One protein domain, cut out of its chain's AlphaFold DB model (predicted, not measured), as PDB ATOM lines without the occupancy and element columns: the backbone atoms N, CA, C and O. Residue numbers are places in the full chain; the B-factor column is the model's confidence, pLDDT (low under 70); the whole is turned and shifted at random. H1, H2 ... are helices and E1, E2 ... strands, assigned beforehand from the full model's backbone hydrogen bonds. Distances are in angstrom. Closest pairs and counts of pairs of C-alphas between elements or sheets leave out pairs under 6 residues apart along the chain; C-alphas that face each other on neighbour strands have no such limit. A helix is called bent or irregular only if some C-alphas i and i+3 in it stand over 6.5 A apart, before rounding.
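What this domain is: This is residues 280 to 393 of the 403 residues of the protein "DNA helicase recq" of Pyrenophora teres f. teres (UniProt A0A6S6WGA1). An elongated model in which helix H4 is the core of the helical end, with H3 packed on it and crossing it at a steep tilt of 52 degrees, the short H2 also packed on it, and the last residues of H1, 291 to 294, meeting its beginning. The other end is mostly loop, residues 337 to 357, with a small hairpin of the strands E1 and E2 at the far tip. The 114 printed residues have four named helices and two named strands, in the order H1, H2, H3, E1, E2, H4; the sheet is E1 - E2, antiparallel. The class is mostly helix, though under half of the residues are in named elements. The whole is compact, with a radius of gyration of the C-alphas of 15.1 A, and its C-alphas span 49 by 27 by 27 A.

Where its parts are: H1 is residues 280 to 294, 21.0 A long, and begins at C-alpha 280 at (52.399, 27.602, -39.042). H2 is residues 299 to 303, 6.1 A. H3, residues 321 to 336, is the longest helix at 24.3 A, and its C-alpha 321 stands at (34.491, -4.897, -26.100). It is neither bent nor irregular, but only just: C-alphas 333 and 336 are 6.0 A apart. E1 is residues 358 to 360, 6.8 A, and E2 is residues 367 to 369, 7.0 A. H4, residues 381 to 392, is 16.1 A long and ends at C-alpha 392 at (45.334, 0.356, -32.182).

How they stand to each other: H4 is the hub and touches H1, H2 and H3. H3 and H4 run opposite ways at a steep tilt of 52 degrees; their closest C-alphas, of Lys 330 and Ala 387, are 5.4 A apart. H2 and H4 come closest at the C-alphas of Ala 303 and Leu 389, 5.2 A apart. H1 touches H4 with residues 291 to 294 alone, and H4 touches H1 with residues 381 to 385 alone; they are about perpendicular at 73 degrees, and the closest C-alphas, of Trp 294 and Val 381, are 6.5 A apart. H1 and H2 are close but not clearly touching, with the C-alphas of Trp 294 and Met 302 at 7.5 A. H1 and H3 are apart, and so are H2 and H3. In the hairpin E1 and E2, at 144 degrees, N 359 and O 368 are within hydrogen-bond range at 2.9 A, as are N 368 and O 359 at 2.9 A. In H1, H2 and H4 every O i to N i+4 pair is within hydrogen-bond range; in H3 10 of 12 are.

The domain as a whole: The two farthest C-alphas, of Thr 320 and Ser 362, are 49.1 A apart. The printed part has no cut. The links from H2 to H3, H3 to E1 and E2 to H4 are long. The mean pLDDT of the printed part is 86.1, and residues 308 and 393 are under 70.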
ATOM      1  N   ALA A 280      53.447  27.793 -40.046       71.94
ATOM      2  CA  ALA A 280      52.399  27.602 -39.042       71.94
ATOM      3  C   ALA A 280      50.990  27.583 -39.663       71.94
ATOM      4  O   ALA A 280      50.169  26.747 -39.291       71.94
ATOM      5  N   VAL A 281      50.725  28.444 -40.655       74.56
ATOM      6  CA  VAL A 281      49.473  28.423 -41.432       74.56
ATOM      7  C   VAL A 281      49.320  27.095 -42.178       74.56
ATOM      8  O   VAL A 281      48.290  26.441 -42.039       74.56
ATOM      9  N   TYR A 282      50.355  26.637 -42.890       73.25
ATOM     10  CA  TYR A 282      50.322  25.355 -43.604       73.25
ATOM     11  C   TYR A 282      50.094  24.147 -42.673       73.25
ATOM     12  O   TYR A 282      49.361  23.214 -43.014       73.25
ATOM     13  N   GLU A 283      50.692  24.145 -41.480       80.25
ATOM     14  CA  GLU A 283      50.483  23.079 -40.494       80.25
ATOM     15  C   GLU A 283      49.065  23.099 -39.898       80.25
ATOM     16  O   GLU A 283      48.481  22.029 -39.703       80.25
ATOM     17  N   LEU A 284      48.467  24.282 -39.703       80.88
ATOM     18  CA  LEU A 284      47.060  24.424 -39.308       80.88
ATOM     19  C   LEU A 284      46.099  23.953 -40.415       80.88
ATOM     20  O   LEU A 284      45.224  23.136 -40.134       80.88
ATOM     21  N   GLU A 285      46.295  24.370 -41.671       80.88
ATOM     22  CA  GLU A 285      45.508  23.896 -42.826       80.88
ATOM     23  C   GLU A 285      45.563  22.364 -42.959       80.88
ATOM     24  O   GLU A 285      44.550  21.693 -43.176       80.88
ATOM     25  N   ARG A 286      46.757  21.778 -42.796       84.06
ATOM     26  CA  ARG A 286      46.962  20.326 -42.851       84.06
ATOM     27  C   ARG A 286      46.278  19.604 -41.686       84.06
ATOM     28  O   ARG A 286      45.703  18.531 -41.889       84.06
ATOM     29  N   LEU A 287      46.325  20.173 -40.480       84.69
ATOM     30  CA  LEU A 287      45.628  19.637 -39.311       84.69
ATOM     31  C   LEU A 287      44.106  19.714 -39.481       84.69
ATOM     32  O   LEU A 287      43.419  18.749 -39.150       84.69
ATOM     33  N   GLU A 288      43.577  20.792 -40.058       87.44
ATOM     34  CA  GLU A 288      42.156  20.889 -40.392       87.44
ATOM     35  C   GLU A 288      41.741  19.829 -41.423       87.44
ATOM     36  O   GLU A 288      40.779  19.092 -41.198       87.44
ATOM     37  N   GLN A 289      42.502  19.654 -42.510       84.25
ATOM     38  CA  GLN A 289      42.240  18.591 -43.489       84.25
ATOM     39  C   GLN A 289      42.247  17.190 -42.856       84.25
ATOM     40  O   GLN A 289      41.515  16.304 -43.306       84.25
ATOM     41  N   HIS A 290      43.053  16.963 -41.815       85.69
ATOM     42  CA  HIS A 290      42.987  15.734 -41.030       85.69
ATOM     43  C   HIS A 290      41.711  15.680 -40.177       85.69
ATOM     44  O   HIS A 290      40.965  14.708 -40.291       85.69
ATOM     45  N   LEU A 291      41.406  16.711 -39.385       89.12
ATOM     46  CA  LEU A 291      40.191  16.770 -38.563       89.12
ATOM     47  C   LEU A 291      38.919  16.544 -39.397       89.12
ATOM     48  O   LEU A 291      38.061  15.766 -38.985       89.12
ATOM     49  N   GLN A 292      38.840  17.104 -40.606       88.12
ATOM     50  CA  GLN A 292      37.697  16.937 -41.505       88.12
ATOM     51  C   GLN A 292      37.611  15.551 -42.180       88.12
ATOM     52  O   GLN A 292      36.531  15.116 -42.583       88.12
ATOM     53  N   ARG A 293      38.721  14.805 -42.269       85.56
ATOM     54  CA  ARG A 293      38.699  13.380 -42.661       85.56
ATOM     55  C   ARG A 293      38.233  12.495 -41.506       85.56
ATOM     56  O   ARG A 293      37.418  11.603 -41.716       85.56
ATOM     57  N   TRP A 294      38.726  12.750 -40.294       89.31
ATOM     58  CA  TRP A 294      38.391  11.959 -39.104       89.31
ATOM     59  C   TRP A 294      36.986  12.259 -38.552       89.31
ATOM     60  O   TRP A 294      36.377  11.369 -37.971       89.31
ATOM     61  N   SER A 295      36.419  13.449 -38.789       89.62
ATOM     62  CA  SER A 295      35.013  13.773 -38.471       89.62
ATOM     63  C   SER A 295      34.008  12.943 -39.284       89.62
ATOM     64  O   SER A 295      32.886  12.706 -38.839       89.62
ATOM     65  N   ASN A 296      34.415  12.476 -40.467       86.19
ATOM     66  CA  ASN A 296      33.573  11.782 -41.441       86.19
ATOM     67  C   ASN A 296      33.754  10.248 -41.453       86.19
ATOM     68  O   ASN A 296      33.187   9.582 -42.326       86.19
ATOM     69  N   ALA A 297      34.528   9.680 -40.523       87.94
ATOM     70  CA  ALA A 297      34.928   8.271 -40.524       87.94
ATOM     71  C   ALA A 297      35.024   7.676 -39.110       87.94
ATOM     72  O   ALA A 297      35.304   8.374 -38.138       87.94
ATOM     73  N   CYS A 298      34.864   6.356 -38.981       91.38
ATOM     74  CA  CYS A 298      35.157   5.677 -37.721       91.38
ATOM     75  C   CYS A 298      36.654   5.779 -37.376       91.38
ATOM     76  O   CYS A 298      37.494   5.201 -38.072       91.38
ATOM     77  N   ALA A 299      36.981   6.433 -36.256       90.00
ATOM     78  CA  ALA A 299      38.356   6.607 -35.781       90.00
ATOM     79  C   ALA A 299      39.134   5.283 -35.627       90.00
ATOM     80  O   ALA A 299      40.321   5.228 -35.940       90.00
ATOM     81  N   ILE A 300      38.474   4.189 -35.226       89.62
ATOM     82  CA  ILE A 300      39.123   2.870 -35.146       89.62
ATOM     83  C   ILE A 300      39.457   2.341 -36.544       89.62
ATOM     84  O   ILE A 300      40.581   1.902 -36.762       89.62
ATOM     85  N   CYS A 301      38.527   2.422 -37.507       87.94
ATOM     86  CA  CYS A 301      38.789   2.000 -38.890       87.94
ATOM     87  C   CYS A 301      39.962   2.779 -39.503       87.94
ATOM     88  O   CYS A 301      40.822   2.169 -40.135       87.94
ATOM     89  N   MET A 302      40.011   4.094 -39.261       87.31
ATOM     90  CA  MET A 302      41.113   4.970 -39.668       87.31
ATOM     91  C   MET A 302      42.447   4.537 -39.039       87.31
ATOM     92  O   MET A 302      43.438   4.400 -39.753       87.31
ATOM     93  N   ALA A 303      42.473   4.263 -37.729       86.75
ATOM     94  CA  ALA A 303      43.683   3.826 -37.032       86.75
ATOM     95  C   ALA A 303      44.199   2.461 -37.526       86.75
ATOM     96  O   ALA A 303      45.397   2.323 -37.760       86.75
ATOM     97  N   ILE A 304      43.332   1.475 -37.777       83.38
ATOM     98  CA  ILE A 304      43.749   0.165 -38.324       83.38
ATOM     99  C   ILE A 304      43.898   0.147 -39.859       83.38
ATOM    100  O   ILE A 304      44.015  -0.924 -40.447       83.38
ATOM    101  N   GLN A 305      43.858   1.314 -40.517       80.81
ATOM    102  CA  GLN A 305      43.986   1.490 -41.975       80.81
ATOM    103  C   GLN A 305      42.988   0.667 -42.822       80.81
ATOM    104  O   GLN A 305      43.202   0.428 -44.009       80.81
ATOM    105  N   ALA A 306      41.864   0.249 -42.235       74.62
ATOM    106  CA  ALA A 306      40.824  -0.510 -42.922       74.62
ATOM    107  C   ALA A 306      39.733   0.428 -43.461       74.62
ATOM    108  O   ALA A 306      39.454   1.454 -42.846       74.62
ATOM    109  N   ASN A 307      39.043   0.020 -44.538       76.00
ATOM    110  CA  ASN A 307      38.030   0.828 -45.244       76.00
ATOM    111  C   ASN A 307      37.165   1.692 -44.277       76.00
ATOM    112  O   ASN A 307      36.476   1.104 -43.420       76.00
ATOM    113  N   PRO A 308      37.251   3.041 -44.350       69.00
ATOM    114  CA  PRO A 308      36.717   3.961 -43.348       69.00
ATOM    115  C   PRO A 308      35.196   4.124 -43.459       69.00
ATOM    116  O   PRO A 308      34.671   5.067 -44.046       69.00
ATOM    117  N   ALA A 309      34.472   3.186 -42.854       78.56
ATOM    118  CA  ALA A 309      33.019   3.234 -42.772       78.56
ATOM    119  C   ALA A 309      32.518   4.334 -41.813       78.56
ATOM    120  O   ALA A 309      33.154   4.655 -40.803       78.56
ATOM    121  N   ARG A 310      31.326   4.866 -42.110       84.06
ATOM    122  CA  ARG A 310      30.592   5.825 -41.274       84.06
ATOM    123  C   ARG A 310      29.820   5.099 -40.169       84.06
ATOM    124  O   ARG A 310      28.671   4.721 -40.362       84.06
ATOM    125  N   HIS A 311      30.462   4.897 -39.023       89.38
ATOM    126  CA  HIS A 311      29.822   4.470 -37.775       89.38
ATOM    127  C   HIS A 311      30.602   5.006 -36.571       89.38
ATOM    128  O   HIS A 311      31.802   5.286 -36.669       89.38
ATOM    129  N   HIS A 312      29.938   5.142 -35.426       90.88
ATOM    130  CA  HIS A 312      30.582   5.621 -34.209       90.88
ATOM    131  C   HIS A 312      31.554   4.566 -33.645       90.88
ATOM    132  O   HIS A 312      31.309   3.364 -33.717       90.88
ATOM    133  N   TRP A 313      32.689   4.992 -33.083       91.19
ATOM    134  CA  TRP A 313      33.763   4.077 -32.664       91.19
ATOM    135  C   TRP A 313      33.350   3.090 -31.559       91.19
ATOM    136  O   TRP A 313      33.870   1.979 -31.520       91.19
ATOM    137  N   LYS A 314      32.377   3.448 -30.708       92.62
ATOM    138  CA  LYS A 314      31.818   2.543 -29.682       92.62
ATOM    139  C   LYS A 314      31.048   1.353 -30.265       92.62
ATOM    140  O   LYS A 314      30.853   0.365 -29.568       92.62
ATOM    141  N   GLU A 315      30.636   1.452 -31.525       92.81
ATOM    142  CA  GLU A 315      29.876   0.445 -32.273       92.81
ATOM    143  C   GLU A 315      30.730  -0.206 -33.376       92.81
ATOM    144  O   GLU A 315      30.204  -0.899 -34.244       92.81
ATOM    145  N   CYS A 316      32.052   0.016 -33.381       90.94
ATOM    146  CA  CYS A 316      32.913  -0.476 -34.449       90.94
ATOM    147  C   CYS A 316      32.965  -2.016 -34.468       90.94
ATOM    148  O   CYS A 316      33.524  -2.610 -33.544       90.94
ATOM    149  N   PRO A 317      32.500  -2.691 -35.542       90.31
ATOM    150  CA  PRO A 317      32.515  -4.154 -35.628       90.31
ATOM    151  C   PRO A 317      33.934  -4.730 -35.779       90.31
ATOM    152  O   PRO A 317      34.117  -5.941 -35.730       90.31
ATOM    153  N   LYS A 318      34.945  -3.868 -35.963       88.62
ATOM    154  CA  LYS A 318      36.367  -4.227 -36.051       88.62
ATOM    155  C   LYS A 318      37.093  -4.124 -34.696       88.62
ATOM    156  O   LYS A 318      38.311  -4.257 -34.659       88.62
ATOM    157  N   ALA A 319      36.374  -3.869 -33.596       88.81
ATOM    158  CA  ALA A 319      36.934  -3.750 -32.251       88.81
ATOM    159  C   ALA A 319      36.220  -4.653 -31.238       88.81
ATOM    160  O   ALA A 319      34.995  -4.745 -31.196       88.81
ATOM    161  N   THR A 320      36.994  -5.283 -30.357       89.31
ATOM    162  CA  THR A 320      36.444  -6.033 -29.221       89.31
ATOM    163  C   THR A 320      35.899  -5.097 -28.138       89.31
ATOM    164  O   THR A 320      36.354  -3.962 -27.970       89.31
ATOM    165  N   LYS A 321      34.989  -5.610 -27.296       89.69
ATOM    166  CA  LYS A 321      34.491  -4.897 -26.100       89.69
ATOM    167  C   LYS A 321      35.619  -4.450 -25.152       89.69
ATOM    168  O   LYS A 321      35.447  -3.470 -24.431       89.69
ATOM    169  N   VAL A 322      36.766  -5.139 -25.152       87.69
ATOM    170  CA  VAL A 322      37.956  -4.771 -24.364       87.69
ATOM    171  C   VAL A 322      38.674  -3.571 -24.986       87.69
ATOM    172  O   VAL A 322      38.929  -2.592 -24.289       87.69
ATOM    173  N   GLN A 323      38.922  -3.587 -26.298       87.75
ATOM    174  CA  GLN A 323      39.543  -2.459 -27.004       87.75
ATOM    175  C   GLN A 323      38.670  -1.193 -26.963       87.75
ATOM    176  O   GLN A 323      39.193  -0.098 -26.774       87.75
ATOM    177  N   ILE A 324      37.341  -1.327 -27.043       90.19
ATOM    178  CA  ILE A 324      36.408  -0.196 -26.881       90.19
ATOM    179  C   ILE A 324      36.503   0.401 -25.464       90.19
ATOM    180  O   ILE A 324      36.519   1.624 -25.316       90.19
ATOM    181  N   LYS A 325      36.644  -0.428 -24.414       89.19
ATOM    182  CA  LYS A 325      36.910   0.057 -23.044       89.19
ATOM    183  C   LYS A 325      38.270   0.755 -22.929       89.19
ATOM    184  O   LYS A 325      38.338   1.816 -22.313       89.19
ATOM    185  N   LEU A 326      39.327   0.209 -23.538       86.06
ATOM    186  CA  LEU A 326      40.664   0.817 -23.546       86.06
ATOM    187  C   LEU A 326      40.664   2.183 -24.252       86.06
ATOM    188  O   LEU A 326      41.181   3.157 -23.708       86.06
ATOM    189  N   MET A 327      40.023   2.280 -25.418       88.12
ATOM    190  CA  MET A 327      39.863   3.543 -26.140       88.12
ATOM    191  C   MET A 327      39.042   4.554 -25.329       88.12
ATOM    192  O   MET A 327      39.439   5.712 -25.235       88.12
ATOM    193  N   GLN A 328      37.953   4.130 -24.676       91.38
ATOM    194  CA  GLN A 328      37.186   5.005 -23.781       91.38
ATOM    195  C   GLN A 328      38.041   5.523 -22.615       91.38
ATOM    196  O   GLN A 328      37.961   6.709 -22.301       91.38
ATOM    197  N   ALA A 329      38.878   4.678 -22.006       87.75
ATOM    198  CA  ALA A 329      39.794   5.095 -20.946       87.75
ATOM    199  C   ALA A 329      40.842   6.101 -21.455       87.75
ATOM    200  O   ALA A 329      41.074   7.117 -20.800       87.75
ATOM    201  N   LYS A 330      41.417   5.880 -22.648       87.19
ATOM    202  CA  LYS A 330      42.354   6.826 -23.277       87.19
ATOM    203  C   LYS A 330      41.687   8.173 -23.585       87.19
ATOM    204  O   LYS A 330      42.217   9.191 -23.144       87.19
ATOM    205  N   VAL A 331      40.504   8.193 -24.213       88.38
ATOM    206  CA  VAL A 331      39.724   9.432 -24.442       88.38
ATOM    207  C   VAL A 331      39.484  10.185 -23.130       88.38
ATOM    208  O   VAL A 331      39.732  11.385 -23.074       88.38
ATOM    209  N   THR A 332      39.068   9.497 -22.061       87.62
ATOM    210  CA  THR A 332      38.861  10.126 -20.747       87.62
ATOM    211  C   THR A 332      40.168  10.680 -20.169       87.62
ATOM    212  O   THR A 332      40.192  11.822 -19.719       87.62
ATOM    213  N   SER A 333      41.274   9.927 -20.232       84.38
ATOM    214  CA  SER A 333      42.571  10.356 -19.680       84.38
ATOM    215  C   SER A 333      43.122  11.638 -20.316       84.38
ATOM    216  O   SER A 333      43.748  12.442 -19.625       84.38
ATOM    217  N   MET A 334      42.820  11.894 -21.597       83.00
ATOM    218  CA  MET A 334      43.256  13.115 -22.285       83.00
ATOM    219  C   MET A 334      42.725  14.397 -21.626       83.00
ATOM    220  O   MET A 334      43.384  15.428 -21.731       83.00
ATOM    221  N   HIS A 335      41.608  14.346 -20.886       80.94
ATOM    222  CA  HIS A 335      41.055  15.509 -20.180       80.94
ATOM    223  C   HIS A 335      42.004  16.123 -19.134       80.94
ATOM    224  O   HIS A 335      41.825  17.289 -18.785       80.94
ATOM    225  N   HIS A 336      43.022  15.387 -18.676       81.50
ATOM    226  CA  HIS A 336      44.014  15.863 -17.706       81.50
ATOM    227  C   HIS A 336      45.249  16.531 -18.336       81.50
ATOM    228  O   HIS A 336      46.065  17.099 -17.609       81.50
ATOM    229  N   VAL A 337      45.402  16.492 -19.665       80.31
ATOM    230  CA  VAL A 337      46.532  17.132 -20.359       80.31
ATOM    231  C   VAL A 337      46.451  18.652 -20.179       80.31
ATOM    232  O   VAL A 337      45.408  19.260 -20.442       80.31
ATOM    233  N   LYS A 338      47.557  19.266 -19.740       83.00
ATOM    234  CA  LYS A 338      47.727  20.724 -19.648       83.00
ATOM    235  C   LYS A 338      48.075  21.297 -21.024       83.00
ATOM    236  O   LYS A 338      48.769  20.653 -21.798       83.00
ATOM    237  N   TRP A 339      47.595  22.503 -21.313       82.19
ATOM    238  CA  TRP A 339      47.809  23.191 -22.589       82.19
ATOM    239  C   TRP A 339      48.155  24.650 -22.335       82.19
ATOM    240  O   TRP A 339      47.709  25.229 -21.341       82.19
ATOM    241  N   GLU A 340      48.897  25.247 -23.259       83.44
ATOM    242  CA  GLU A 340      49.121  26.688 -23.275       83.44
ATOM    243  C   GLU A 340      47.810  27.456 -23.505       83.44
ATOM    244  O   GLU A 340      46.820  26.939 -24.041       83.44
ATOM    245  N   LYS A 341      47.791  28.721 -23.077       82.25
ATOM    246  CA  LYS A 341      46.614  29.583 -23.211       82.25
ATOM    247  C   LYS A 341      46.288  29.778 -24.697       82.25
ATOM    248  O   LYS A 341      47.180  30.014 -25.499       82.25
ATOM    249  N   TYR A 342      45.007  29.678 -25.050       83.31
ATOM    250  CA  TYR A 342      44.483  29.748 -26.427       83.31
ATOM    251  C   TYR A 342      44.890  28.607 -27.388       83.31
ATOM    252  O   TYR A 342      44.279  28.477 -28.446       83.31
ATOM    253  N   ALA A 343      45.811  27.706 -27.017       84.12
ATOM    254  CA  ALA A 343      46.307  26.652 -27.913       84.12
ATOM    255  C   ALA A 343      45.229  25.661 -28.404       84.12
ATOM    256  O   ALA A 343      45.365  25.090 -29.484       84.12
ATOM    257  N   ARG A 344      44.132  25.465 -27.652       89.94
ATOM    258  CA  ARG A 344      42.997  24.620 -28.068       89.94
ATOM    259  C   ARG A 344      41.636  25.135 -27.629       89.94
ATOM    260  O   ARG A 344      41.491  25.767 -26.584       89.94
ATOM    261  N   CYS A 345      40.600  24.786 -28.383       90.62
ATOM    262  CA  CYS A 345      39.221  24.896 -27.938       90.62
ATOM    263  C   CYS A 345      38.998  24.024 -26.689       90.62
ATOM    264  O   CYS A 345      39.332  22.835 -26.670       90.62
ATOM    265  N   TYR A 346      38.377  24.596 -25.654       87.06
ATOM    266  CA  TYR A 346      38.078  23.869 -24.416       87.06
ATOM    267  C   TYR A 346      37.106  22.691 -24.620       87.06
ATOM    268  O   TYR A 346      37.184  21.713 -23.878       87.06
ATOM    269  N   TYR A 347      36.255  22.758 -25.654       87.44
ATOM    270  CA  TYR A 347      35.198  21.785 -25.951       87.44
ATOM    271  C   TYR A 347      35.636  20.688 -26.939       87.44
ATOM    272  O   TYR A 347      35.599  19.510 -26.599       87.44
ATOM    273  N   CYS A 348      36.078  21.053 -28.153       89.62
ATOM    274  CA  CYS A 348      36.417  20.095 -29.222       89.62
ATOM    275  C   CYS A 348      37.907  19.748 -29.347       89.62
ATOM    276  O   CYS A 348      38.257  18.910 -30.171       89.62
ATOM    277  N   TRP A 349      38.775  20.393 -28.563       89.50
ATOM    278  CA  TRP A 349      40.223  20.156 -28.500       89.50
ATOM    279  C   TRP A 349      41.043  20.471 -29.764       89.50
ATOM    280  O   TRP A 349      42.257  20.596 -29.649       89.50
ATOM    281  N   ALA A 350      40.420  20.713 -30.920       90.81
ATOM    282  CA  ALA A 350      41.076  21.364 -32.056       90.81
ATOM    283  C   ALA A 350      41.612  22.767 -31.669       90.81
ATOM    284  O   ALA A 350      41.027  23.405 -30.782       90.81
ATOM    285  N   PRO A 351      42.680  23.276 -32.317       91.50
ATOM    286  CA  PRO A 351      43.189  24.636 -32.109       91.50
ATOM    287  C   PRO A 351      42.107  25.714 -32.210       91.50
ATOM    288  O   PRO A 351      41.160  25.569 -32.984       91.50
ATOM    289  N   GLN A 352      42.236  26.814 -31.457       91.62
ATOM    290  CA  GLN A 352      41.237  27.896 -31.509       91.62
ATOM    291  C   GLN A 352      41.192  28.562 -32.896       91.62
ATOM    292  O   GLN A 352      40.105  28.869 -33.368       91.62
ATOM    293  N   ALA A 353      42.326  28.616 -33.606       89.00
ATOM    294  CA  ALA A 353      42.420  29.034 -35.009       89.00
ATOM    295  C   ALA A 353      41.616  28.170 -36.011       89.00
ATOM    296  O   ALA A 353      41.318  28.641 -37.100       89.00
ATOM    297  N   ILE A 354      41.269  26.924 -35.658       91.56
ATOM    298  CA  ILE A 354      40.555  25.957 -36.523       91.56
ATOM    299  C   ILE A 354      39.090  25.762 -36.068       91.56
ATOM    300  O   ILE A 354      38.287  25.115 -36.735       91.56
ATOM    301  N   CYS A 355      38.696  26.284 -34.902       92.00
ATOM    302  CA  CYS A 355      37.405  25.972 -34.286       92.00
ATOM    303  C   CYS A 355      36.410  27.135 -34.398       92.00
ATOM    304  O   CYS A 355      36.569  28.143 -33.717       92.00
ATOM    305  N   ASP A 356      35.312  26.944 -35.141       90.81
ATOM    306  CA  ASP A 356      34.318  27.979 -35.482       90.81
ATOM    307  C   ASP A 356      33.646  28.689 -34.297       90.81
ATOM    308  O   ASP A 356      33.084  29.776 -34.463       90.81
ATOM    309  N   LYS A 357      33.708  28.112 -33.088       91.62
ATOM    310  CA  LYS A 357      33.286  28.786 -31.849       91.62
ATOM    311  C   LYS A 357      34.154  30.010 -31.529       91.62
ATOM    312  O   LYS A 357      33.693  30.877 -30.791       91.62
ATOM    313  N   TRP A 358      35.380  30.086 -32.033       92.31
ATOM    314  CA  TRP A 358      36.353  31.121 -31.702       92.31
ATOM    315  C   TRP A 358      36.569  32.085 -32.867       92.31
ATOM    316  O   TRP A 358      36.383  31.746 -34.032       92.31
ATOM    317  N   GLU A 359      36.976  33.301 -32.530       91.00
ATOM    318  CA  GLU A 359      37.558  34.251 -33.470       91.00
ATOM    319  C   GLU A 359      38.771  34.924 -32.841       91.00
ATOM    320  O   GLU A 359      38.826  35.125 -31.621       91.00
ATOM    321  N   GLU A 360      39.762  35.223 -33.676       86.94
ATOM    322  CA  GLU A 360      40.957  35.946 -33.260       86.94
ATOM    323  C   GLU A 360      40.580  37.380 -32.860       86.94
ATOM    324  O   GLU A 360      39.617  37.968 -33.363       86.94
ATOM    325  N   THR A 361      41.291  37.925 -31.880       88.06
ATOM    326  CA  THR A 361      41.092  39.298 -31.408       88.06
ATOM    327  C   THR A 361      42.014  40.263 -32.157       88.06
ATOM    328  O   THR A 361      42.766  39.869 -33.041       88.06
ATOM    329  N   SER A 362      42.009  41.543 -31.780       82.56
ATOM    330  CA  SER A 362      43.031  42.501 -32.225       82.56
ATOM    331  C   SER A 362      44.446  42.178 -31.712       82.56
ATOM    332  O   SER A 362      45.403  42.817 -32.142       82.56
ATOM    333  N   ILE A 363      44.592  41.209 -30.799       79.50
ATOM    334  CA  ILE A 363      45.875  40.682 -30.333       79.50
ATOM    335  C   ILE A 363      46.105  39.332 -31.019       79.50
ATOM    336  O   ILE A 363      45.359  38.378 -30.788       79.50
ATOM    337  N   GLN A 364      47.156  39.258 -31.837       77.44
ATOM    338  CA  GLN A 364      47.526  38.060 -32.593       77.44
ATOM    339  C   GLN A 364      47.714  36.842 -31.670       77.44
ATOM    340  O   GLN A 364      48.334  36.936 -30.611       77.44
ATOM    341  N   GLY A 365      47.162  35.696 -32.064       76.50
ATOM    342  CA  GLY A 365      47.182  34.446 -31.301       76.50
ATOM    343  C   GLY A 365      46.250  34.404 -30.081       76.50
ATOM    344  O   GLY A 365      46.096  33.341 -29.478       76.50
ATOM    345  N   ALA A 366      45.595  35.512 -29.713       85.00
ATOM    346  CA  ALA A 366      44.600  35.544 -28.647       85.00
ATOM    347  C   ALA A 366      43.184  35.521 -29.236       85.00
ATOM    348  O   ALA A 366      42.820  36.367 -30.053       85.00
ATOM    349  N   PHE A 367      42.361  34.577 -28.776       89.50
ATOM    350  CA  PHE A 367      41.016  34.340 -29.301       89.50
ATOM    351  C   PHE A 367      39.934  34.593 -28.245       89.50
ATOM    352  O   PHE A 367      40.138  34.404 -27.040       89.50
ATOM    353  N   LYS A 368      38.741  34.963 -28.713       90.75
ATOM    354  CA  LYS A 368      37.502  35.071 -27.924       90.75
ATOM    355  C   LYS A 368      36.421  34.166 -28.524       90.75
ATOM    356  O   LYS A 368      36.525  33.729 -29.666       90.75
ATOM    357  N   THR A 369      35.375  33.873 -27.756       89.50
ATOM    358  CA  THR A 369      34.227  33.095 -28.252       89.50
ATOM    359  C   THR A 369      33.297  33.974 -29.094       89.50
ATOM    360  O   THR A 369      32.920  35.060 -28.658       89.50
ATOM    361  N   ARG A 370      32.881  33.485 -30.269       88.62
ATOM    362  CA  ARG A 370      31.845  34.092 -31.127       88.62
ATOM    363  C   ARG A 370      30.455  34.073 -30.491       88.62
ATOM    364  O   ARG A 370      29.580  34.838 -30.875       88.62
ATOM    365  N   GLY A 371      30.230  33.177 -29.530       84.75
ATOM    366  CA  GLY A 371      28.962  33.071 -28.821       84.75
ATOM    367  C   GLY A 371      28.844  31.781 -28.017       84.75
ATOM    368  O   GLY A 371      29.439  30.747 -28.346       84.75
ATOM    369  N   MET A 372      28.046  31.817 -26.947       76.06
ATOM    370  CA  MET A 372      27.852  30.646 -26.089       76.06
ATOM    371  C   MET A 372      27.179  29.495 -26.857       76.06
ATOM    372  O   MET A 372      27.659  28.365 -26.794       76.06
ATOM    373  N   HIS A 373      26.171  29.814 -27.679       85.12
ATOM    374  CA  HIS A 373      25.394  28.861 -28.483       85.12
ATOM    375  C   HIS A 373      26.117  28.296 -29.718       85.12
ATOM    376  O   HIS A 373      25.642  27.317 -30.286       85.12
ATOM    377  N   MET A 374      27.259  28.863 -30.135       86.25
ATOM    378  CA  MET A 374      28.030  28.314 -31.260       86.25
ATOM    379  C   MET A 374      28.466  26.878 -30.954       86.25
ATOM    380  O   MET A 374      29.055  26.624 -29.901       86.25
ATOM    381  N   LEU A 375      28.205  25.942 -31.862       89.00
ATOM    382  CA  LEU A 375      28.705  24.571 -31.756       89.00
ATOM    383  C   LEU A 375      30.145  24.486 -32.283       89.00
ATOM    384  O   LEU A 375      30.621  25.376 -32.982       89.00
ATOM    385  N   CYS A 376      30.861  23.427 -31.910       91.62
ATOM    386  CA  CYS A 376      32.212  23.165 -32.411       91.62
ATOM    387  C   CYS A 376      32.143  22.079 -33.486       91.62
ATOM    388  O   CYS A 376      31.673  20.979 -33.197       91.62
ATOM    389  N   GLN A 377      32.626  22.366 -34.693       91.31
ATOM    390  CA  GLN A 377      32.495  21.468 -35.843       91.31
ATOM    391  C   GLN A 377      33.277  20.146 -35.677       91.31
ATOM    392  O   GLN A 377      32.784  19.086 -36.051       91.31
ATOM    393  N   TYR A 378      34.438  20.176 -35.013       92.88
ATOM    394  CA  TYR A 378      35.281  18.995 -34.759       92.88
ATOM    395  C   TYR A 378      35.060  18.348 -33.372       92.88
ATOM    396  O   TYR A 378      35.999  17.820 -32.772       92.88
ATOM    397  N   ASN A 379      33.846  18.411 -32.808       90.12
ATOM    398  CA  ASN A 379      33.574  17.979 -31.428       90.12
ATOM    399  C   ASN A 379      33.973  16.514 -31.141       90.12
ATOM    400  O   ASN A 379      33.419  15.577 -31.709       90.12
ATOM    401  N   GLY A 380      34.936  16.321 -30.234       86.69
ATOM    402  CA  GLY A 380      35.443  15.007 -29.832       86.69
ATOM    403  C   GLY A 380      36.353  14.314 -30.854       86.69
ATOM    404  O   GLY A 380      36.869  13.239 -30.548       86.69
ATOM    405  N   VAL A 381      36.544  14.883 -32.050       91.25
ATOM    406  CA  VAL A 381      37.240  14.230 -33.173       91.25
ATOM    407  C   VAL A 381      38.722  14.031 -32.865       91.25
ATOM    408  O   VAL A 381      39.248  12.940 -33.078       91.25
ATOM    409  N   LEU A 382      39.392  15.046 -32.305       89.94
ATOM    410  CA  LEU A 382      40.822  14.968 -32.000       89.94
ATOM    411  C   LEU A 382      41.118  13.919 -30.918       89.94
ATOM    412  O   LEU A 382      42.030  13.111 -31.081       89.94
ATOM    413  N   GLN A 383      40.325  13.883 -29.841       88.81
ATOM    414  CA  GLN A 383      40.515  12.900 -28.768       88.81
ATOM    415  C   GLN A 383      40.234  11.476 -29.260       88.81
ATOM    416  O   GLN A 383      40.961  10.553 -28.907       88.81
ATOM    417  N   GLN A 384      39.217  11.288 -30.111       90.94
ATOM    418  CA  GLN A 384      38.945   9.996 -30.749       90.94
ATOM    419  C   GLN A 384      40.092   9.559 -31.666       90.94
ATOM    420  O   GLN A 384      40.477   8.394 -31.624       90.94
ATOM    421  N   ALA A 385      40.658  10.473 -32.458       89.44
ATOM    422  CA  ALA A 385      41.771  10.168 -33.351       89.44
ATOM    423  C   ALA A 385      43.029   9.746 -32.578       89.44
ATOM    424  O   ALA A 385      43.564   8.663 -32.812       89.44
ATOM    425  N   VAL A 386      43.458  10.551 -31.599       87.81
ATOM    426  CA  VAL A 386      44.648  10.258 -30.781       87.81
ATOM    427  C   VAL A 386      44.452   8.991 -29.943       87.81
ATOM    428  O   VAL A 386      45.340   8.143 -29.911       87.81
ATOM    429  N   ALA A 387      43.283   8.798 -29.321       88.44
ATOM    430  CA  ALA A 387      43.002   7.586 -28.553       88.44
ATOM    431  C   ALA A 387      42.921   6.323 -29.427       88.44
ATOM    432  O   ALA A 387      43.339   5.259 -28.977       88.44
ATOM    433  N   ALA A 388      42.417   6.421 -30.664       88.12
ATOM    434  CA  ALA A 388      42.405   5.297 -31.599       88.12
ATOM    435  C   ALA A 388      43.821   4.950 -32.084       88.12
ATOM    436  O   ALA A 388      44.183   3.778 -32.088       88.12
ATOM    437  N   LEU A 389      44.652   5.941 -32.420       86.25
ATOM    438  CA  LEU A 389      46.059   5.701 -32.762       86.25
ATOM    439  C   LEU A 389      46.802   5.046 -31.583       86.25
ATOM    440  O   LEU A 389      47.371   3.974 -31.750       86.25
ATOM    441  N   LEU A 390      46.692   5.598 -30.370       79.50
ATOM    442  CA  LEU A 390      47.331   5.047 -29.166       79.50
ATOM    443  C   LEU A 390      46.853   3.642 -28.761       79.50
ATOM    444  O   LEU A 390      47.606   2.923 -28.108       79.50
ATOM    445  N   ALA A 391      45.610   3.263 -29.072       78.31
ATOM    446  CA  ALA A 391      45.035   1.973 -28.672       78.31
ATOM    447  C   ALA A 391      45.070   0.896 -29.775       78.31
ATOM    448  O   ALA A 391      44.807  -0.270 -29.476       78.31
ATOM    449  N   PHE A 392      45.365   1.266 -31.028       75.94
ATOM    450  CA  PHE A 392      45.334   0.356 -32.182       75.94
ATOM    451  C   PHE A 392      46.569   0.439 -33.109       75.94
ATOM    452  O   PHE A 392      46.686  -0.399 -34.001       75.94
ATOM    453  N   GLN A 393      47.506   1.380 -32.910       65.31
ATOM    454  CA  GLN A 393      48.810   1.419 -33.591       65.31
ATOM    455  C   GLN A 393      49.983   1.460 -32.596       65.31
ATOM    456  O   GLN A 393      50.290   2.493 -32.005       65.31
TER     457      GLN A 393